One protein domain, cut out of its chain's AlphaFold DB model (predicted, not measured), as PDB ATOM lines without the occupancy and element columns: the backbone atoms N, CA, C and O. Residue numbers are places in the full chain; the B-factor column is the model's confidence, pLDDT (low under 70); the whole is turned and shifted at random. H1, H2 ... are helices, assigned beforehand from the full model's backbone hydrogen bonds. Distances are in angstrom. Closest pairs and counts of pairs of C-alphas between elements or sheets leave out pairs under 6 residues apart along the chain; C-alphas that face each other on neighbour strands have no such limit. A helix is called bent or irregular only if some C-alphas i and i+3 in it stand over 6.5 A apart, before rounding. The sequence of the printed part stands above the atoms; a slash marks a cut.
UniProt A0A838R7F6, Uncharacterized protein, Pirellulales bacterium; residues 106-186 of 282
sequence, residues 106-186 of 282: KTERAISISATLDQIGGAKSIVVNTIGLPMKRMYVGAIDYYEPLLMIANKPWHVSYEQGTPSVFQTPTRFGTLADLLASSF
ATOM      1  N   LYS A 106     150.594 177.347 182.278       95.75
ATOM      2  CA  LYS A 106     151.774 177.235 181.402       95.75
ATOM      3  C   LYS A 106     153.069 177.119 182.200       95.75
ATOM      4  O   LYS A 106     153.902 176.265 181.895       95.75
ATOM      5  N   THR A 107     153.244 177.978 183.199       95.38
ATOM      6  CA  THR A 107     154.453 177.985 184.032       95.38
ATOM      7  C   THR A 107     154.508 176.763 184.944       95.38
ATOM      8  O   THR A 107     155.559 176.139 185.047       95.38
ATOM      9  N   GLU A 108     153.374 176.329 185.491       94.94
ATOM     10  CA  GLU A 108     153.270 175.112 186.301       94.94
ATOM     11  C   GLU A 108     153.588 173.842 185.492       94.94
ATOM     12  O   GLU A 108     154.329 172.967 185.952       94.94
ATOM     13  N   ARG A 109     153.127 173.769 184.233       94.81
ATOM     14  CA  ARG A 109     153.509 172.694 183.302       94.81
ATOM     15  C   ARG A 109     155.017 172.692 183.046       94.81
ATOM     16  O   ARG A 109     155.631 171.627 183.055       94.81
ATOM     17  N   ALA A 110     155.626 173.861 182.838       93.69
ATOM     18  CA  ALA A 110     157.070 173.978 182.628       93.69
ATOM     19  C   ALA A 110     157.874 173.550 183.871       93.69
ATOM     20  O   ALA A 110     158.831 172.786 183.738       93.69
ATOM     21  N   ILE A 111     157.444 173.966 185.069       90.81
ATOM     22  CA  ILE A 111     158.022 173.532 186.352       90.81
ATOM     23  C   ILE A 111     157.920 172.010 186.486       90.81
ATOM     24  O   ILE A 111     158.912 171.354 186.797       90.81
ATOM     25  N   SER A 112     156.759 171.429 186.175       89.38
ATOM     26  CA  SER A 112     156.540 169.979 186.238       89.38
ATOM     27  C   SER A 112     157.430 169.201 185.270       89.38
ATOM     28  O   SER A 112     157.968 168.155 185.638       89.38
ATOM     29  N   ILE A 113     157.629 169.707 184.047       87.75
ATOM     30  CA  ILE A 113     158.557 169.115 183.071       87.75
ATOM     31  C   ILE A 113     159.992 169.178 183.600       87.75
ATOM     32  O   ILE A 113     160.678 168.159 183.589       87.75
ATOM     33  N   SER A 114     160.438 170.340 184.092       86.94
ATOM     34  CA  SER A 114     161.790 170.502 184.644       86.94
ATOM     35  C   SER A 114     162.026 169.562 185.827       86.94
ATOM     36  O   SER A 114     162.990 168.802 185.820       86.94
ATOM     37  N   ALA A 115     161.103 169.539 186.793       84.44
ATOM     38  CA  ALA A 115     161.180 168.667 187.961       84.44
ATOM     39  C   ALA A 115     161.210 167.184 187.563       84.44
ATOM     40  O   ALA A 115     161.991 166.409 188.109       84.44
ATOM     41  N   THR A 116     160.409 166.797 186.566       80.44
ATOM     42  CA  THR A 116     160.412 165.439 186.009       80.44
ATOM     43  C   THR A 116     161.767 165.089 185.387       80.44
ATOM     44  O   THR A 116     162.285 163.998 185.623       80.44
ATOM     45  N   LEU A 117     162.359 165.995 184.599       78.81
ATOM     46  CA  LEU A 117     163.667 165.779 183.978       78.81
ATOM     47  C   LEU A 117     164.778 165.641 185.022       78.81
ATOM     48  O   LEU A 117     165.599 164.737 184.884       78.81
ATOM     49  N   ASP A 118     164.769 166.452 186.080       79.75
ATOM     50  CA  ASP A 118     165.733 166.342 187.181       79.75
ATOM     51  C   ASP A 118     165.591 165.003 187.921       79.75
ATOM     52  O   ASP A 118     166.584 164.331 188.216       79.75
ATOM     53  N   GLN A 119     164.352 164.562 188.166       73.62
ATOM     54  CA  GLN A 119     164.077 163.299 188.854       73.62
ATOM     55  C   GLN A 119     164.469 162.070 188.019       73.62
ATOM     56  O   GLN A 119     164.944 161.074 188.567       73.62
ATOM     57  N   ILE A 120     164.297 162.132 186.694       68.94
ATOM     58  CA  ILE A 120     164.635 161.036 185.772       68.94
ATOM     59  C   ILE A 120     166.128 161.053 185.399       68.94
ATOM     60  O   ILE A 120     166.745 159.992 185.290       68.94
ATOM     61  N   GLY A 121     166.731 162.233 185.232       61.22
ATOM     62  CA  GLY A 121     168.117 162.434 184.794       61.22
ATOM     63  C   GLY A 121     169.182 161.959 185.789       61.22
ATOM     64  O   GLY A 121     170.321 161.718 185.394       61.22
ATOM     65  N   GLY A 122     168.816 161.755 187.059       56.84
ATOM     66  CA  GLY A 122     169.678 161.144 188.080       56.84
ATOM     67  C   GLY A 122     169.662 159.607 188.111       56.84
ATOM     68  O   GLY A 122     170.480 158.995 188.802       56.84
ATOM     69  N   ALA A 123     168.749 158.951 187.385       56.62
ATOM     70  CA  ALA A 123     168.583 157.501 187.432       56.62
ATOM     71  C   ALA A 123     169.432 156.796 186.359       56.62
ATOM     72  O   ALA A 123     169.334 157.074 185.165       56.62
ATOM     73  N   LYS A 124     170.256 155.816 186.766       57.56
ATOM     74  CA  LYS A 124     171.012 154.972 185.824       57.56
ATOM     75  C   LYS A 124     170.042 154.309 184.833       57.56
ATOM     76  O   LYS A 124     169.083 153.662 185.252       57.56
ATOM     77  N   SER A 125     170.350 154.411 183.538       56.22
ATOM     78  CA  SER A 125     169.567 153.925 182.380       56.22
ATOM     79  C   SER A 125     168.922 152.530 182.540       56.22
ATOM     80  O   SER A 125     167.833 152.287 182.027       56.22
ATOM     81  N   ILE A 126     169.532 151.625 183.312       53.69
ATOM     82  CA  ILE A 126     169.013 150.274 183.591       53.69
ATOM     83  C   ILE A 126     167.738 150.280 184.458       53.69
ATOM     84  O   ILE A 126     166.814 149.507 184.200       53.69
ATOM     85  N   VAL A 127     167.632 151.167 185.453       56.97
ATOM     86  CA  VAL A 127     166.443 151.260 186.327       56.97
ATOM     87  C   VAL A 127     165.278 151.905 185.573       56.97
ATOM     88  O   VAL A 127     164.148 151.424 185.647       56.97
ATOM     89  N   VAL A 128     165.581 152.922 184.759       53.91
ATOM     90  CA  VAL A 128     164.620 153.609 183.881       53.91
ATOM     91  C   VAL A 128     164.096 152.695 182.775       53.91
ATOM     92  O   VAL A 128     162.985 152.907 182.327       53.91
ATOM     93  N   ASN A 129     164.816 151.656 182.348       51.69
ATOM     94  CA  ASN A 129     164.301 150.709 181.348       51.69
ATOM     95  C   ASN A 129     163.499 149.543 181.958       51.69
ATOM     96  O   ASN A 129     162.663 148.964 181.270       51.69
ATOM     97  N   THR A 130     163.696 149.229 183.244       54.97
ATOM     98  CA  THR A 130     163.046 148.078 183.911       54.97
ATOM     99  C   THR A 130     161.804 148.487 184.720       54.97
ATOM    100  O   THR A 130     160.796 147.788 184.710       54.97
ATOM    101  N   ILE A 131     161.833 149.662 185.361       55.59
ATOM    102  CA  ILE A 131     160.703 150.315 186.066       55.59
ATOM    103  C   ILE A 131     160.110 151.447 185.186       55.59
ATOM    104  O   ILE A 131     159.263 152.243 185.593       55.59
ATOM    105  N   GLY A 132     160.563 151.520 183.934       57.75
ATOM    106  CA  GLY A 132     160.353 152.635 183.021       57.75
ATOM    107  C   GLY A 132     158.936 152.922 182.622       57.75
ATOM    108  O   GLY A 132     158.548 154.079 182.585       57.75
ATOM    109  N   LEU A 133     158.150 151.894 182.306       60.44
ATOM    110  CA  LEU A 133     156.791 152.110 181.816       60.44
ATOM    111  C   LEU A 133     155.876 152.713 182.899       60.44
ATOM    112  O   LEU A 133     155.205 153.698 182.596       60.44
ATOM    113  N   PRO A 134     155.851 152.185 184.142       64.12
ATOM    114  CA  PRO A 134     155.068 152.771 185.230       64.12
ATOM    115  C   PRO A 134     155.535 154.175 185.625       64.12
ATOM    116  O   PRO A 134     154.703 155.067 185.747       64.12
ATOM    117  N   MET A 135     156.849 154.403 185.751       63.78
ATOM    118  CA  MET A 135     157.395 155.727 186.084       63.78
ATOM    119  C   MET A 135     157.142 156.733 184.959       63.78
ATOM    120  O   MET A 135     156.644 157.826 185.201       63.78
ATOM    121  N   LYS A 136     157.372 156.346 183.699       64.50
ATOM    122  CA  LYS A 136     157.037 157.177 182.536       64.50
ATOM    123  C   LYS A 136     155.548 157.511 182.515       64.50
ATOM    124  O   LYS A 136     155.211 158.663 182.294       64.50
ATOM    125  N   ARG A 137     154.660 156.547 182.785       66.62
ATOM    126  CA  ARG A 137     153.213 156.808 182.883       66.62
ATOM    127  C   ARG A 137     152.861 157.749 184.036       66.62
ATOM    128  O   ARG A 137     152.010 158.603 183.841       66.62
ATOM    129  N   MET A 138     153.519 157.627 185.189       74.56
ATOM    130  CA  MET A 138     153.289 158.494 186.350       74.56
ATOM    131  C   MET A 138     153.631 159.961 186.056       74.56
ATOM    132  O   MET A 138     152.826 160.836 186.353       74.56
ATOM    133  N   TYR A 139     154.789 160.230 185.447       78.38
ATOM    134  CA  TYR A 139     155.240 161.604 185.195       78.38
ATOM    135  C   TYR A 139     154.728 162.193 183.879       78.38
ATOM    136  O   TYR A 139     154.240 163.319 183.858       78.38
ATOM    137  N   VAL A 140     154.802 161.443 182.773       82.19
ATOM    138  CA  VAL A 140     154.335 161.929 181.463       82.19
ATOM    139  C   VAL A 140     152.822 162.108 181.472       82.19
ATOM    140  O   VAL A 140     152.339 163.114 180.970       82.19
ATOM    141  N   GLY A 141     152.082 161.204 182.123       86.06
ATOM    142  CA  GLY A 141     150.637 161.356 182.281       86.06
ATOM    143  C   GLY A 141     150.270 162.642 183.027       86.06
ATOM    144  O   GLY A 141     149.433 163.401 182.549       86.06
ATOM    145  N   ALA A 142     150.962 162.966 184.125       86.44
ATOM    146  CA  ALA A 142     150.760 164.233 184.830       86.44
ATOM    147  C   ALA A 142     151.098 165.468 183.975       86.44
ATOM    148  O   ALA A 142     150.426 166.486 184.094       86.44
ATOM    149  N   ILE A 143     152.090 165.388 183.080       90.12
ATOM    150  CA  ILE A 143     152.389 166.466 182.121       90.12
ATOM    151  C   ILE A 143     151.273 166.600 181.070       90.12
ATOM    152  O   ILE A 143     150.901 167.722 180.718       90.12
ATOM    153  N   ASP A 144     150.727 165.484 180.587       90.88
ATOM    154  CA  ASP A 144     149.615 165.461 179.627       90.88
ATOM    155  C   ASP A 144     148.306 165.970 180.254       90.88
ATOM    156  O   ASP A 144     147.478 166.563 179.562       90.88
ATOM    157  N   TYR A 145     148.143 165.824 181.574       93.44
ATOM    158  CA  TYR A 145     146.988 166.339 182.312       93.44
ATOM    159  C   TYR A 145     146.851 167.869 182.245       93.44
ATOM    160  O   TYR A 145     145.742 168.391 182.325       93.44
ATOM    161  N   TYR A 146     147.940 168.611 182.019       94.56
ATOM    162  CA  TYR A 146     147.859 170.063 181.831       94.56
ATOM    163  C   TYR A 146     147.152 170.467 180.537       94.56
ATOM    164  O   TYR A 146     146.671 171.590 180.444       94.56
ATOM    165  N   GLU A 147     147.077 169.595 179.530       93.69
ATOM    166  CA  GLU A 147     146.465 169.928 178.244       93.69
ATOM    167  C   GLU A 147     144.969 170.284 178.378       93.69
ATOM    168  O   GLU A 147     144.594 171.391 177.980       93.69
ATOM    169  N   PRO A 148     144.104 169.454 179.006       93.06
ATOM    170  CA  PRO A 148     142.723 169.857 179.269       93.06
ATOM    171  C   PRO A 148     142.623 171.084 180.188       93.06
ATOM    172  O   PRO A 148     141.747 171.917 179.965       93.06
ATOM    173  N   LEU A 149     143.529 171.255 181.160       94.38
ATOM    174  CA  LEU A 149     143.550 172.439 182.033       94.38
ATOM    175  C   LEU A 149     143.838 173.724 181.249       94.38
ATOM    176  O   LEU A 149     143.180 174.739 181.453       94.38
ATOM    177  N   LEU A 150     144.775 173.691 180.302       94.81
ATOM    178  CA  LEU A 150     145.091 174.829 179.437       94.81
ATOM    179  C   LEU A 150     143.912 175.203 178.526       94.81
ATOM    180  O   LEU A 150     143.698 176.389 178.269       94.81
ATOM    181  N   MET A 151     143.123 174.222 178.073       92.44
ATOM    182  CA  MET A 151     141.937 174.470 177.241       92.44
ATOM    183  C   MET A 151     140.830 175.228 177.976       92.44
ATOM    184  O   MET A 151     140.080 175.973 177.338       92.44
ATOM    185  N   ILE A 152     140.705 175.024 179.288       93.38
ATOM    186  CA  ILE A 152     139.689 175.688 180.112       93.38
ATOM    187  C   ILE A 152     140.217 176.931 180.839       93.38
ATOM    188  O   ILE A 152     139.425 177.802 181.174       93.38
ATOM    189  N   ALA A 153     141.534 177.055 181.044       94.12
ATOM    190  CA  ALA A 153     142.151 178.185 181.746       94.12
ATOM    191  C   ALA A 153     141.885 179.536 181.070       94.12
ATOM    192  O   ALA A 153     141.755 180.543 181.750       94.12
ATOM    193  N   ASN A 154     141.780 179.553 179.738       91.94
ATOM    194  CA  ASN A 154     141.533 180.768 178.955       91.94
ATOM    195  C   ASN A 154     140.044 180.992 178.632       91.94
ATOM    196  O   ASN A 154     139.707 181.602 177.615       91.94
ATOM    197  N   LYS A 155     139.142 180.408 179.419       91.94
ATOM    198  CA  LYS A 155     137.698 180.507 179.217       91.94
ATOM    199  C   LYS A 155     137.028 180.905 180.530       91.94
ATOM    200  O   LYS A 155     137.457 180.415 181.575       91.94
ATOM    201  N   PRO A 156     135.945 181.697 180.482       90.38
ATOM    202  CA  PRO A 156     135.178 182.015 181.678       90.38
ATOM    203  C   PRO A 156     134.657 180.759 182.379       90.38
ATOM    204  O   PRO A 156     134.266 179.796 181.713       90.38
ATOM    205  N   TRP A 157     134.577 180.789 183.713       90.88
ATOM    206  CA  TRP A 157     134.098 179.658 184.518       90.88
ATOM    207  C   TRP A 157     132.769 179.084 184.018       90.88
ATOM    208  O   TRP A 157     132.690 177.898 183.720       90.88
ATOM    209  N   HIS A 158     131.746 179.921 183.847       89.62
ATOM    210  CA  HIS A 158     130.421 179.493 183.379       89.62
ATOM    211  C   HIS A 158     130.415 178.822 181.991       89.62
ATOM    212  O   HIS A 158     129.457 178.133 181.657       89.62
ATOM    213  N   VAL A 159     131.459 179.018 181.176       88.94
ATOM    214  CA  VAL A 159     131.636 178.336 179.879       88.94
ATOM    215  C   VAL A 159     132.367 177.004 180.052       88.94
ATOM    216  O   VAL A 159     132.092 176.047 179.333       88.94
ATOM    217  N   SER A 160     133.324 176.945 180.978       85.69
ATOM    218  CA  SER A 160     134.148 175.757 181.231       85.69
ATOM    219  C   SER A 160     133.465 174.713 182.118       85.69
ATOM    220  O   SER A 160     133.787 173.534 182.004       85.69
ATOM    221  N   TYR A 161     132.540 175.132 182.986       80.62
ATOM    222  CA  TYR A 161     131.928 174.299 184.026       80.62
ATOM    223  C   TYR A 161     130.402 174.328 183.948       80.62
ATOM    224  O   TYR A 161     129.711 174.693 184.900       80.62
ATOM    225  N   GLU A 162     129.862 173.938 182.795       72.12
ATOM    226  CA  GLU A 162     128.421 173.760 182.645       72.12
ATOM    227  C   GLU A 162     127.931 172.620 183.554       72.12
ATOM    228  O   GLU A 162     128.521 171.531 183.590       72.12
ATOM    229  N   GLN A 163     126.852 172.866 184.301       64.31
ATOM    230  CA  GLN A 163     126.288 171.884 185.227       64.31
ATOM    231  C   GLN A 163     125.975 170.564 184.506       64.31
ATOM    232  O   GLN A 163     125.286 170.536 183.489       64.31
ATOM    233  N   GLY A 164     126.480 169.454 185.052       62.41
ATOM    234  CA  GLY A 164     126.297 168.112 184.488       62.41
ATOM    235  C   GLY A 164     127.398 167.651 183.527       62.41
ATOM    236  O   GLY A 164     127.385 166.488 183.120       62.41
ATOM    237  N   THR A 165     128.378 168.500 183.196       69.69
ATOM    238  CA  THR A 165     129.575 168.067 182.458       69.69
ATOM    239  C   THR A 165     130.592 167.389 183.391       69.69
ATOM    240  O   THR A 165     130.753 167.810 184.540       69.69
ATOM    241  N   PRO A 166     131.284 166.315 182.952       74.50
ATOM    242  CA  PRO A 166     132.328 165.691 183.763       74.50
ATOM    243  C   PRO A 166     133.458 166.679 184.065       74.50
ATOM    244  O   PRO A 166     134.075 167.216 183.145       74.50
ATOM    245  N   SER A 167     133.752 166.881 185.351       84.19
ATOM    246  CA  SER A 167     134.820 167.785 185.786       84.19
ATOM    247  C   SER A 167     136.179 167.317 185.267       84.19
ATOM    248  O   SER A 167     136.537 166.143 185.395       84.19
ATOM    249  N   VAL A 168     136.983 168.245 184.744       85.88
ATOM    250  CA  VAL A 168     138.390 167.972 184.404       85.88
ATOM    251  C   VAL A 168     139.244 167.681 185.645       85.88
ATOM    252  O   VAL A 168     140.348 167.159 185.513       85.88
ATOM    253  N   PHE A 169     138.735 167.968 186.845       88.50
ATOM    254  CA  PHE A 169     139.368 167.662 188.132       88.50
ATOM    255  C   PHE A 169     138.878 166.354 188.759       88.50
ATOM    256  O   PHE A 169     139.298 166.003 189.859       88.50
ATOM    257  N   GLN A 170     137.985 165.620 188.085       85.81
ATOM    258  CA  GLN A 170     137.491 164.354 188.613       85.81
ATOM    259  C   GLN A 170     138.640 163.362 188.819       85.81
ATOM    260  O   GLN A 170     139.527 163.218 187.973       85.81
ATOM    261  N   THR A 171     138.579 162.623 189.924       81.50
ATOM    262  CA  THR A 171     139.472 161.495 190.179       81.50
ATOM    263  C   THR A 171     138.693 160.186 190.024       81.50
ATOM    264  O   THR A 171     137.579 160.070 190.537       81.50
ATOM    265  N   PRO A 172     139.231 159.188 189.298       87.31
ATOM    266  CA  PRO A 172     140.514 159.188 188.588       87.31
ATOM    267  C   PRO A 172     140.500 160.025 187.289       87.31
ATOM    268  O   PRO A 172     139.590 159.919 186.466       87.31
ATOM    269  N   THR A 173     141.573 160.786 187.065       85.50
ATOM    270  CA  THR A 173     141.787 161.708 185.929       85.50
ATOM    271  C   THR A 173     142.092 160.993 184.611       85.50
ATOM    272  O   THR A 173     142.048 161.604 183.548       85.50
ATOM    273  N   ARG A 174     142.407 159.687 184.662       88.25
ATOM    274  CA  ARG A 174     142.952 158.853 183.561       88.25
ATOM    275  C   ARG A 174     144.398 159.176 183.161       88.25
ATOM    276  O   ARG A 174     144.959 158.457 182.336       88.25
ATOM    277  N   PHE A 175     145.016 160.175 183.788       88.06
ATOM    278  CA  PHE A 175     146.400 160.593 183.549       88.06
ATOM    279  C   PHE A 175     147.397 160.019 184.574       88.06
ATOM    280  O   PHE A 175     148.584 160.331 184.544       88.06
ATOM    281  N   GLY A 176     146.937 159.124 185.452       86.94
ATOM    282  CA  GLY A 176     147.768 158.411 186.423       86.94
ATOM    283  C   GLY A 176     147.753 159.036 187.818       86.94
ATOM    284  O   GLY A 176     147.182 160.097 188.048       86.94
ATOM    285  N   THR A 177     148.403 158.364 188.767       87.69
ATOM    286  CA  THR A 177     148.302 158.676 190.203       87.69
ATOM    287  C   THR A 177     148.817 160.062 190.578       87.69
ATOM    288  O   THR A 177     148.269 160.689 191.480       87.69
ATOM    289  N   LEU A 178     149.858 160.560 189.903       85.75
ATOM    290  CA  LEU A 178     150.369 161.909 190.155       85.75
ATOM    291  C   LEU A 178     149.390 162.983 189.657       85.75
ATOM    292  O   LEU A 178     149.200 163.983 190.338       85.75
ATOM    293  N   ALA A 179     148.722 162.759 188.523       89.94
ATOM    294  CA  ALA A 179     147.651 163.642 188.064       89.94
ATOM    295  C   ALA A 179     146.455 163.620 189.031       89.94
ATOM    296  O   ALA A 179     145.939 164.678 189.381       89.94
ATOM    297  N   ASP A 180     146.078 162.439 189.534       91.12
ATOM    298  CA  ASP A 180     145.012 162.294 190.536       91.12
ATOM    299  C   ASP A 180     145.329 163.052 191.835       91.12
ATOM    300  O   ASP A 180     144.439 163.654 192.433       91.12
ATOM    301  N   LEU A 181     146.601 163.067 192.249       90.38
ATOM    302  CA  LEU A 181     147.063 163.824 193.414       90.38
ATOM    303  C   LEU A 181     146.984 165.346 193.197       90.38
ATOM    304  O   LEU A 181     146.699 166.085 194.136       90.38
ATOM    305  N   LEU A 182     147.249 165.815 191.975       90.94
ATOM    306  CA  LEU A 182     147.273 167.241 191.639       90.94
ATOM    307  C   LEU A 182     145.886 167.815 191.320       90.94
ATOM    308  O   LEU A 182     145.690 169.023 191.450       90.94
ATOM    309  N   ALA A 183     144.923 166.974 190.934       92.38
ATOM    310  CA  ALA A 183     143.604 167.396 190.460       92.38
ATOM    311  C   ALA A 183     142.890 168.367 191.417       92.38
ATOM    312  O   ALA A 183     142.462 169.440 190.994       92.38
ATOM    313  N   SER A 184     142.844 168.049 192.715       89.69
ATOM    314  CA  SER A 184     142.211 168.913 193.723       89.69
ATOM    315  C   SER A 184     142.951 170.239 193.918       89.69
ATOM    316  O   SER A 184     142.328 171.270 194.164       89.69
ATOM    317  N   SER A 185     144.279 170.242 193.772       90.06
ATOM    318  CA  SER A 185     145.081 171.464 193.889       90.06
ATOM    319  C   SER A 185     144.804 172.417 192.727       90.06
ATOM    320  O   SER A 185     144.709 173.628 192.936       90.06
ATOM    321  N   PHE A 186     144.616 171.886 191.516       94.12
ATOM    322  CA  PHE A 186     144.208 172.698 190.372       94.12
ATOM    323  C   PHE A 186     142.763 173.170 190.479       94.12
ATOM    324  O   PHE A 186     142.509 174.334 190.189       94.12
TER     325      PHE A 186
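AT A GLANCE: This is residues 106 to 186 of the 282 residues of an uncharacterized protein of Pirellulales bacterium (UniProt A0A838R7F6). A long helix, H3, forms the spine of a loose, elongated model; H1 runs back alongside it, with the small H2 in the turn at one end, and H5 packs on another side of H3. Beyond the opposite end of H3 sits the short H4, from which a long unnamed stretch folds back to H5. The printed part has 81 residues with five named helices, H1 to H5 in chain order, and no named strand; the class is all helix. It is loose, with a radius of gyration of the C-alphas of 14.8 A, and spans 48 by 24 by 16 A.

IN THESE COORDINATES: H1, residues 106 to 121, begins with C-alpha 106 at (151.774, 177.235, 181.402) and is 22.3 A long. H2 is residues 125 to 130. H3, residues 132 to 153, is 31.4 A long, with a kink of 26 degrees near residue 139. H4 is residues 157 to 160. H5, residues 177 to 186, is 14.6 A long and ends with C-alpha 186 at (144.208, 172.698, 190.372); it is irregular, with C-alphas 181 and 184 7.0 A apart.

HOW THE PARTS SIT: H1 and H3 touch, closest at the C-alphas of Arg 109 and Tyr 146, 6.4 A, at a shallow tilt of 7 degrees, opposite ways. H2 is close to H3 but not clearly touching, with the C-alphas of Val 128 and Met 135 closest at 7.8 A. H4 is likewise close to H3 but not clearly touching, at Ile 152 and Ser 160, C-alphas 5.7 A apart. With residues 138 to 145 alone, H3 touches H5, closest at the C-alphas of Ala 142 and Ala 179, 4.5 A; their tilt is shallow, 24 degrees, the same way. H1 and H5 are apart. Every O i to N i+4 pair is within hydrogen-bond range in H1 and H2, against 13 of 18 in H3 and 4 of 6 in H5; H4 is too short for such a pair.

THE WHOLE: The C-alphas of Ile 126 and His 158, the two farthest apart, are 48.4 A apart. The printed part has no cut. The link from H4 to H5, 16 residues, is long. Residues 120 to 137 and 163 to 165 have pLDDT under 70.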